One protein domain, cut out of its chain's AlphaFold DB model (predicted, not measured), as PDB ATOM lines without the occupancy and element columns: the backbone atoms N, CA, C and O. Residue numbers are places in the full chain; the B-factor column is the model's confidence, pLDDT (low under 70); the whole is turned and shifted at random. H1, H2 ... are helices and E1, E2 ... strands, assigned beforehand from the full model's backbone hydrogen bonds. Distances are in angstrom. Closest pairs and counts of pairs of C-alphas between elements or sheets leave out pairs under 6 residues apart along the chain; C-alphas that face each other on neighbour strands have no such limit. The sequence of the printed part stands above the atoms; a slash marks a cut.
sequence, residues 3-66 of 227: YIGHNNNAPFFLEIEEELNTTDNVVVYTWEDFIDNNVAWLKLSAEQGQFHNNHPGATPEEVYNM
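What this domain is: This is residues 3 to 66 of the 227 residues of an uncharacterized protein of Parabacteroides sp. HGS0025 (UniProt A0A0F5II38). A small twisted sheet of four strands has two short helices, H1 and H3, over one face, while no named helix is over the other face. H2 packs on H3 rather than on the sheet, and residues 16 to 25 link the sheet's two edge strands, E2 and E3. The 64 printed residues hold four named strands and three named helices, in the order E1, E2, E3, H1, E4, H2, H3; the sheet runs E2, E1, E4, E3 and is mixed. The class is mixed, helices and strands. The whole is compact, with a radius of gyration of the C-alphas of 11.2 A, and rounded, spanning 31 by 24 by 19 A.

Where its parts are: E1, residues 3 to 7, begins at C-alpha 3 (-49.793, -26.149, -21.761) and is 12.8 A long. E2, residues 10 to 15, is 16.4 A long and ends at C-alpha 15 (-50.878, -24.625, -27.946). E3 is residues 26 to 28, 6.6 A, H1 residues 31 to 35, 6.2 A, and E4 residues 40 to 43, 9.6 A. H2, residues 46 to 54, is 12.4 A long. H3, residues 60 to 65, is 8.6 A long and ends at C-alpha 65 (-40.487, -18.993, -14.204).

How they stand to each other: E1 and E2 form a hairpin, antiparallel at 139 degrees, with N 5 and O 12 2.9 A apart, within hydrogen-bond range. E1 and E4 are antiparallel at 151 degrees; N 4 and O 42 are 2.8 A apart, within that range. E4 and E3 are parallel at 44 degrees, with N 41 and O 26 within range at 2.8 A. The pairing of E4 is staggered: residues 40 to 42 pair with E3 and residues 42 to 43 with E1. From edge to edge the strands' lines turn by 93 degrees. E3, H1 and E4 make a strand-helix-strand unit, two parallel neighbour strands with a helix between, and its crossover is right-handed. H1 is on the sheet, over E4, at a height of 8.2 A; the closest C-alphas of H1 and E4, those of Phe 34 and Ala 40, are 5.7 A apart. H3 is on the same face, over E1, at a height of 9.7 A, and stands up from the sheet at 43 degrees. The closest C-alphas of H3 and E2, those of Pro 60 and Pro 11, are 6.2 A apart. H2 touches H3, with the C-alphas of His 52 and Val 63 closest at 5.7 A, at a steep tilt of 57 degrees, opposite ways. H1 and H2 are apart. In H1, H2 and H3 every O i to N i+4 pair is within hydrogen-bond range.

The domain as a whole: The two C-alphas farthest apart, those of Thr 23 and Gly 57, are 32.0 A apart. The printed part has no cut. No link is long; the link from E2 to E3, 10 residues, is short, and the others are tight. The mean pLDDT of the printed part is 87.1, and no printed residue is under 70.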
ATOM      1  N   TYR A   3     -50.102 -25.122 -22.742       91.69
ATOM      2  CA  TYR A   3     -49.793 -26.149 -21.761       91.69
ATOM      3  C   TYR A   3     -48.352 -26.619 -21.940       91.69
ATOM      4  O   TYR A   3     -47.814 -26.549 -23.042       91.69
ATOM      5  N   ILE A   4     -47.745 -27.129 -20.874       91.69
ATOM      6  CA  ILE A   4     -46.479 -27.857 -20.935       91.69
ATOM      7  C   ILE A   4     -46.775 -29.338 -20.688       91.69
ATOM      8  O   ILE A   4     -47.477 -29.680 -19.737       91.69
ATOM      9  N   GLY A   5     -46.280 -30.203 -21.568       90.31
ATOM     10  CA  GLY A   5     -46.378 -31.661 -21.460       90.31
ATOM     11  C   GLY A   5     -45.006 -32.323 -21.539       90.31
ATOM     12  O   GLY A   5     -44.004 -31.652 -21.779       90.31
ATOM     13  N   HIS A   6     -44.959 -33.645 -21.382       87.38
ATOM     14  CA  HIS A   6     -43.735 -34.443 -21.521       87.38
ATOM     15  C   HIS A   6     -43.729 -35.240 -22.826       87.38
ATOM     16  O   HIS A   6     -44.693 -35.931 -23.149       87.38
ATOM     17  N   ASN A   7     -42.616 -35.207 -23.558       81.81
ATOM     18  CA  ASN A   7     -42.345 -36.116 -24.667       81.81
ATOM     19  C   ASN A   7     -40.950 -36.719 -24.473       81.81
ATOM     20  O   ASN A   7     -39.964 -35.989 -24.464       81.81
ATOM     21  N   ASN A   8     -40.852 -38.038 -24.280       80.62
ATOM     22  CA  ASN A   8     -39.596 -38.721 -23.929       80.62
ATOM     23  C   ASN A   8     -38.850 -38.073 -22.738       80.62
ATOM     24  O   ASN A   8     -37.638 -37.883 -22.800       80.62
ATOM     25  N   ASN A   9     -39.573 -37.718 -21.666       77.06
ATOM     26  CA  ASN A   9     -39.069 -36.979 -20.493       77.06
ATOM     27  C   ASN A   9     -38.504 -35.571 -20.782       77.06
ATOM     28  O   ASN A   9     -37.870 -34.981 -19.910       77.06
ATOM     29  N   ALA A  10     -38.729 -35.014 -21.974       83.19
ATOM     30  CA  ALA A  10     -38.425 -33.620 -22.273       83.19
ATOM     31  C   ALA A  10     -39.718 -32.780 -22.236       83.19
ATOM     32  O   ALA A  10     -40.680 -33.129 -22.935       83.19
ATOM     33  N   PRO A  11     -39.760 -31.681 -21.460       88.25
ATOM     34  CA  PRO A  11     -40.875 -30.743 -21.485       88.25
ATOM     35  C   PRO A  11     -41.052 -30.108 -22.873       88.25
ATOM     36  O   PRO A  11     -40.071 -29.739 -23.521       88.25
ATOM     37  N   PHE A  12     -42.292 -29.936 -23.327       90.81
ATOM     38  CA  PHE A  12     -42.623 -29.242 -24.577       90.81
ATOM     39  C   PHE A  12     -43.925 -28.445 -24.449       90.81
ATOM     40  O   PHE A  12     -44.760 -28.754 -23.600       90.81
ATOM     41  N   PHE A  13     -44.115 -27.441 -25.309       92.19
ATOM     42  CA  PHE A  13     -45.335 -26.633 -25.336       92.19
ATOM     43  C   PHE A  13     -46.418 -27.246 -26.228       92.19
ATOM     44  O   PHE A  13     -46.156 -27.666 -27.355       92.19
ATOM     45  N   LEU A  14     -47.655 -27.231 -25.740       90.38
ATOM     46  CA  LEU A  14     -48.863 -27.533 -26.493       90.38
ATOM     47  C   LEU A  14     -49.757 -26.291 -26.521       90.38
ATOM     48  O   LEU A  14     -50.285 -25.866 -25.491       90.38
ATOM     49  N   GLU A  15     -49.963 -25.739 -27.713       90.06
ATOM     50  CA  GLU A  15     -50.878 -24.625 -27.946       90.06
ATOM     51  C   GLU A  15     -52.184 -25.135 -28.550       90.06
ATOM     52  O   GLU A  15     -52.196 -25.731 -29.625       90.06
ATOM     53  N   ILE A  16     -53.296 -24.904 -27.853       88.88
ATOM     54  CA  ILE A  16     -54.629 -25.335 -28.287       88.88
ATOM     55  C   ILE A  16     -55.664 -24.239 -28.041       88.88
ATOM     56  O   ILE A  16     -55.546 -23.455 -27.099       88.88
ATOM     57  N   GLU A  17     -56.682 -24.159 -28.893       84.19
ATOM     58  CA  GLU A  17     -57.720 -23.121 -28.808       84.19
ATOM     59  C   GLU A  17     -58.740 -23.395 -27.690       84.19
ATOM     60  O   GLU A  17     -59.221 -22.458 -27.053       84.19
ATOM     61  N   GLU A  18     -59.003 -24.671 -27.402       84.62
ATOM     62  CA  GLU A  18     -59.945 -25.134 -26.378       84.62
ATOM     63  C   GLU A  18     -59.219 -25.680 -25.135       84.62
ATOM     64  O   GLU A  18     -58.042 -26.030 -25.192       84.62
ATOM     65  N   GLU A  19     -59.904 -25.741 -23.989       84.25
ATOM     66  CA  GLU A  19     -59.327 -26.330 -22.773       84.25
ATOM     67  C   GLU A  19     -59.124 -27.842 -22.918       84.25
ATOM     68  O   GLU A  19     -59.993 -28.549 -23.431       84.25
ATOM     69  N   LEU A  20     -57.990 -28.353 -22.417       85.94
ATOM     70  CA  LEU A  20     -57.760 -29.796 -22.336       85.94
ATOM     71  C   LEU A  20     -58.881 -30.467 -21.533       85.94
ATOM     72  O   LEU A  20     -59.190 -30.057 -20.413       85.94
ATOM     73  N   ASN A  21     -59.442 -31.545 -22.087       83.19
ATOM     74  CA  ASN A  21     -60.429 -32.355 -21.388       83.19
ATOM     75  C   ASN A  21     -59.782 -33.036 -20.174       83.19
ATOM     76  O   ASN A  21     -58.949 -33.933 -20.324       83.19
ATOM     77  N   THR A  22     -60.211 -32.640 -18.978       81.88
ATOM     78  CA  THR A  22     -59.707 -33.149 -17.696       81.88
ATOM     79  C   THR A  22     -60.247 -34.532 -17.321       81.88
ATOM     80  O   THR A  22     -59.809 -35.107 -16.330       81.88
ATOM     81  N   THR A  23     -61.175 -35.091 -18.108       81.69
ATOM     82  CA  THR A  23     -61.652 -36.478 -17.944       81.69
ATOM     83  C   THR A  23     -60.574 -37.484 -18.340       81.69
ATOM     84  O   THR A  23     -60.414 -38.506 -17.678       81.69
ATOM     85  N   ASP A  24     -59.819 -37.168 -19.395       81.31
ATOM     86  CA  ASP A  24     -58.820 -38.059 -19.998       81.31
ATOM     87  C   ASP A  24     -57.375 -37.584 -19.756       81.31
ATOM     88  O   ASP A  24     -56.430 -38.309 -20.055       81.31
ATOM     89  N   ASN A  25     -57.187 -36.374 -19.212       84.12
ATOM     90  CA  ASN A  25     -55.876 -35.764 -18.986       84.12
ATOM     91  C   ASN A  25     -55.742 -35.238 -17.555       84.12
ATOM     92  O   ASN A  25     -56.617 -34.532 -17.052       84.12
ATOM     93  N   VAL A  26     -54.599 -35.511 -16.925       88.06
ATOM     94  CA  VAL A  26     -54.243 -34.920 -15.631       88.06
ATOM     95  C   VAL A  26     -53.707 -33.515 -15.885       88.06
ATOM     96  O   VAL A  26     -52.678 -33.368 -16.533       88.06
ATOM     97  N   VAL A  27     -54.394 -32.482 -15.395       88.50
ATOM     98  CA  VAL A  27     -53.955 -31.083 -15.525       88.50
ATOM     99  C   VAL A  27     -53.507 -30.560 -14.165       88.50
ATOM    100  O   VAL A  27     -54.258 -30.631 -13.192       88.50
ATOM    101  N   VAL A  28     -52.293 -30.020 -14.115       88.81
ATOM    102  CA  VAL A  28     -51.659 -29.436 -12.928       88.81
ATOM    103  C   VAL A  28     -51.346 -27.956 -13.158       88.81
ATOM    104  O   VAL A  28     -51.435 -27.450 -14.280       88.81
ATOM    105  N   TYR A  29     -51.011 -27.251 -12.077       87.75
ATOM    106  CA  TYR A  29     -50.808 -25.795 -12.082       87.75
ATOM    107  C   TYR A  29     -49.474 -25.360 -11.469       87.75
ATOM    108  O   TYR A  29     -49.173 -24.169 -11.474       87.75
ATOM    109  N   THR A  30     -48.681 -26.301 -10.952       87.81
ATOM    110  CA  THR A  30     -47.351 -26.027 -10.404       87.81
ATOM    111  C   THR A  30     -46.288 -26.842 -11.136       87.81
ATOM    112  O   THR A  30     -46.563 -27.932 -11.640       87.81
ATOM    113  N   TRP A  31     -45.071 -26.302 -11.204       87.81
ATOM    114  CA  TRP A  31     -43.928 -27.000 -11.796       87.81
ATOM    115  C   TRP A  31     -43.555 -28.264 -11.020       87.81
ATOM    116  O   TRP A  31     -43.264 -29.285 -11.633       87.81
ATOM    117  N   GLU A  32     -43.626 -28.224  -9.687       88.00
ATOM    118  CA  GLU A  32     -43.344 -29.382  -8.827       88.00
ATOM    119  C   GLU A  32     -44.302 -30.543  -9.137       88.00
ATOM    120  O   GLU A  32     -43.846 -31.637  -9.463       88.00
ATOM    121  N   ASP A  33     -45.616 -30.286  -9.189       87.25
ATOM    122  CA  ASP A  33     -46.612 -31.314  -9.533       87.25
ATOM    123  C   ASP A  33     -46.430 -31.867 -10.962       87.25
ATOM    124  O   ASP A  33     -46.786 -33.013 -11.242       87.25
ATOM    125  N   PHE A  34     -45.908 -31.052 -11.883       89.31
ATOM    126  CA  PHE A  34     -45.634 -31.436 -13.271       89.31
ATOM    127  C   PHE A  34     -44.384 -32.315 -13.414       89.31
ATOM    128  O   PHE A  34     -44.378 -33.252 -14.214       89.31
ATOM    129  N   ILE A  35     -43.329 -32.030 -12.651       85.25
ATOM    130  CA  ILE A  35     -42.105 -32.839 -12.635       85.25
ATOM    131  C   ILE A  35     -42.340 -34.167 -11.912       85.25
ATOM    132  O   ILE A  35     -41.890 -35.210 -12.383       85.25
ATOM    133  N   ASP A  36     -43.102 -34.153 -10.819       85.38
ATOM    134  CA  ASP A  36     -43.420 -35.364 -10.060       85.38
ATOM    135  C   ASP A  36     -44.402 -36.288 -10.806       85.38
ATOM    136  O   ASP A  36     -44.544 -37.467 -10.466       85.38
ATOM    137  N   ASN A  37     -45.064 -35.782 -11.854       81.75
ATOM    138  CA  ASN A  37     -46.051 -36.516 -12.634       81.75
ATOM    139  C   ASN A  37     -45.792 -36.435 -14.149       81.75
ATOM    140  O   ASN A  37     -46.341 -35.595 -14.858       81.75
ATOM    141  N   ASN A  38     -45.041 -37.409 -14.671       76.00
ATOM    142  CA  ASN A  38     -44.660 -37.498 -16.089       76.00
ATOM    143  C   ASN A  38     -45.827 -37.629 -17.097       76.00
ATOM    144  O   ASN A  38     -45.577 -37.629 -18.302       76.00
ATOM    145  N   VAL A  39     -47.080 -37.776 -16.644       79.19
ATOM    146  CA  VAL A  39     -48.276 -37.798 -17.513       79.19
ATOM    147  C   VAL A  39     -49.176 -36.570 -17.335       79.19
ATOM    148  O   VAL A  39     -50.243 -36.500 -17.947       79.19
ATOM    149  N   ALA A  40     -48.776 -35.612 -16.495       86.44
ATOM    150  CA  ALA A  40     -49.531 -34.394 -16.256       86.44
ATOM    151  C   ALA A  40     -49.233 -33.302 -17.294       86.44
ATOM    152  O   ALA A  40     -48.132 -33.191 -17.830       86.44
ATOM    153  N   TRP A  41     -50.235 -32.461 -17.534       90.25
ATOM    154  CA  TRP A  41     -50.150 -31.251 -18.339       90.25
ATOM    155  C   TRP A  41     -50.177 -30.031 -17.431       90.25
ATOM    156  O   TRP A  41     -51.141 -29.823 -16.696       90.25
ATOM    157  N   LEU A  42     -49.154 -29.189 -17.502       91.19
ATOM    158  CA  LEU A  42     -49.091 -27.946 -16.744       91.19
ATOM    159  C   LEU A  42     -49.758 -26.818 -17.531       91.19
ATOM    160  O   LEU A  42     -49.282 -26.450 -18.603       91.19
ATOM    161  N   LYS A  43     -50.859 -26.259 -17.022       92.31
ATOM    162  CA  LYS A  43     -51.527 -25.114 -17.663       92.31
ATOM    163  C   LYS A  43     -50.771 -23.824 -17.349       92.31
ATOM    164  O   LYS A  43     -50.646 -23.466 -16.180       92.31
ATOM    165  N   LEU A  44     -50.337 -23.098 -18.379       90.56
ATOM    166  CA  LEU A  44     -49.703 -21.793 -18.201       90.56
ATOM    167  C   LEU A  44     -50.733 -20.689 -17.937       90.56
ATOM    168  O   LEU A  44     -51.847 -20.696 -18.473       90.56
ATOM    169  N   SER A  45     -50.337 -19.711 -17.125       91.25
ATOM    170  CA  SER A  45     -51.084 -18.471 -16.925       91.25
ATOM    171  C   SER A  45     -51.061 -17.601 -18.190       91.25
ATOM    172  O   SER A  45     -50.244 -17.792 -19.095       91.25
ATOM    173  N   ALA A  46     -51.950 -16.606 -18.265       88.44
ATOM    174  CA  ALA A  46     -51.968 -15.668 -19.389       88.44
ATOM    175  C   ALA A  46     -50.648 -14.883 -19.520       88.44
ATOM    176  O   ALA A  46     -50.212 -14.604 -20.633       88.44
ATOM    177  N   GLU A  47     -50.000 -14.569 -18.395       89.25
ATOM    178  CA  GLU A  47     -48.719 -13.854 -18.351       89.25
ATOM    179  C   GLU A  47     -47.570 -14.740 -18.847       89.25
ATOM    180  O   GLU A  47     -46.806 -14.319 -19.713       89.25
ATOM    181  N   GLN A  48     -47.509 -16.000 -18.403       90.25
ATOM    182  CA  GLN A  48     -46.535 -16.984 -18.893       90.25
ATOM    183  C   GLN A  48     -46.720 -17.253 -20.394       90.25
ATOM    184  O   GLN A  48     -45.749 -17.337 -21.144       90.25
ATOM    185  N   GLY A  49     -47.969 -17.316 -20.869       87.44
ATOM    186  CA  GLY A  49     -48.262 -17.439 -22.297       87.44
ATOM    187  C   GLY A  49     -47.812 -16.221 -23.112       87.44
ATOM    188  O   GLY A  49     -47.307 -16.371 -24.221       87.44
ATOM    189  N   GLN A  50     -47.940 -15.003 -22.576       88.75
ATOM    190  CA  GLN A  50     -47.382 -13.805 -23.216       88.75
ATOM    191  C   GLN A  50     -45.850 -13.820 -23.212       88.75
ATOM    192  O   GLN A  50     -45.240 -13.455 -24.215       88.75
ATOM    193  N   PHE A  51     -45.228 -14.281 -22.125       89.44
ATOM    194  CA  PHE A  51     -43.778 -14.437 -22.035       89.44
ATOM    195  C   PHE A  51     -43.251 -15.417 -23.093       89.44
ATOM    196  O   PHE A  51     -42.311 -15.078 -23.806       89.44
ATOM    197  N   HIS A  52     -43.907 -16.567 -23.285       88.69
ATOM    198  CA  HIS A  52     -43.579 -17.514 -24.356       88.69
ATOM    199  C   HIS A  52     -43.605 -16.860 -25.744       88.69
ATOM    200  O   HIS A  52     -42.648 -16.963 -26.507       88.69
ATOM    201  N   ASN A  53     -44.674 -16.114 -26.041       88.19
ATOM    202  CA  ASN A  53     -44.830 -15.423 -27.323       88.19
ATOM    203  C   ASN A  53     -43.752 -14.347 -27.555       88.19
ATOM    204  O   ASN A  53     -43.318 -14.139 -28.687       88.19
ATOM    205  N   ASN A  54     -43.314 -13.668 -26.493       89.00
ATOM    206  CA  ASN A  54     -42.265 -12.648 -26.562       89.00
ATOM    207  C   ASN A  54     -40.846 -13.247 -26.596       89.00
ATOM    208  O   ASN A  54     -39.909 -12.575 -27.031       89.00
ATOM    209  N   HIS A  55     -40.686 -14.503 -26.168       87.88
ATOM    210  CA  HIS A  55     -39.413 -15.213 -26.069       87.88
ATOM    211  C   HIS A  55     -39.501 -16.600 -26.737       87.88
ATOM    212  O   HIS A  55     -39.438 -17.619 -26.050       87.88
ATOM    213  N   PRO A  56     -39.587 -16.675 -28.081       83.31
ATOM    214  CA  PRO A  56     -39.814 -17.933 -28.806       83.31
ATOM    215  C   PRO A  56     -38.679 -18.966 -28.670       83.31
ATOM    216  O   PRO A  56     -38.847 -20.114 -29.070       83.31
ATOM    217  N   GLY A  57     -37.517 -18.565 -28.142       81.56
ATOM    218  CA  GLY A  57     -36.387 -19.452 -27.846       81.56
ATOM    219  C   GLY A  57     -36.285 -19.892 -26.382       81.56
ATOM    220  O   GLY A  57     -35.359 -20.628 -26.061       81.56
ATOM    221  N   ALA A  58     -37.187 -19.435 -25.506       86.44
ATOM    222  CA  ALA A  58     -37.186 -19.814 -24.099       86.44
ATOM    223  C   ALA A  58     -37.712 -21.245 -23.916       86.44
ATOM    224  O   ALA A  58     -38.698 -21.667 -24.526       86.44
ATOM    225  N   THR A  59     -37.051 -21.990 -23.043       90.12
ATOM    226  CA  THR A  59     -37.432 -23.336 -22.631       90.12
ATOM    227  C   THR A  59     -38.711 -23.323 -21.778       90.12
ATOM    228  O   THR A  59     -39.071 -22.296 -21.196       90.12
ATOM    229  N   PRO A  60     -39.417 -24.462 -21.651       89.88
ATOM    230  CA  PRO A  60     -40.609 -24.575 -20.803       89.88
ATOM    231  C   PRO A  60     -40.416 -24.145 -19.345       89.88
ATOM    232  O   PRO A  60     -41.318 -23.537 -18.770       89.88
ATOM    233  N   GLU A  61     -39.239 -24.389 -18.773       88.00
ATOM    234  CA  GLU A  61     -38.903 -23.968 -17.409       88.00
ATOM    235  C   GLU A  61     -38.688 -22.450 -17.311       88.00
ATOM    236  O   GLU A  61     -39.237 -21.799 -16.421       88.00
ATOM    237  N   GLU A  62     -37.961 -21.858 -18.263       88.56
ATOM    238  CA  GLU A  62     -37.750 -20.404 -18.343       88.56
ATOM    239  C   GLU A  62     -39.067 -19.651 -18.545       88.56
ATOM    240  O   GLU A  62     -39.291 -18.602 -17.941       88.56
ATOM    241  N   VAL A  63     -39.973 -20.206 -19.355       90.50
ATOM    242  CA  VAL A  63     -41.311 -19.643 -19.576       90.50
ATOM    243  C   VAL A  63     -42.179 -19.746 -18.328       90.50
ATOM    244  O   VAL A  63     -42.854 -18.775 -17.984       90.50
ATOM    245  N   TYR A  64     -42.164 -20.883 -17.626       89.88
ATOM    246  CA  TYR A  64     -42.919 -21.031 -16.382       89.88
ATOM    247  C   TYR A  64     -42.417 -20.058 -15.302       89.88
ATOM    248  O   TYR A  64     -43.219 -19.380 -14.657       89.88
ATOM    249  N   ASN A  65     -41.098 -19.923 -15.155       89.62
ATOM    250  CA  ASN A  65     -40.487 -18.993 -14.204       89.62
ATOM    251  C   ASN A  65     -40.516 -17.529 -14.682       89.62
ATOM    252  O   ASN A  65     -40.229 -16.629 -13.893       89.62
ATOM    253  N   MET A  66     -40.878 -17.286 -15.950       89.25
ATOM    254  CA  MET A  66     -40.836 -15.985 -16.634       89.25
ATOM    255  C   MET A  66     -39.474 -15.290 -16.495       89.25
ATOM    256  O   MET A  66     -39.384 -14.077 -16.289       89.25
TER     257      MET A  66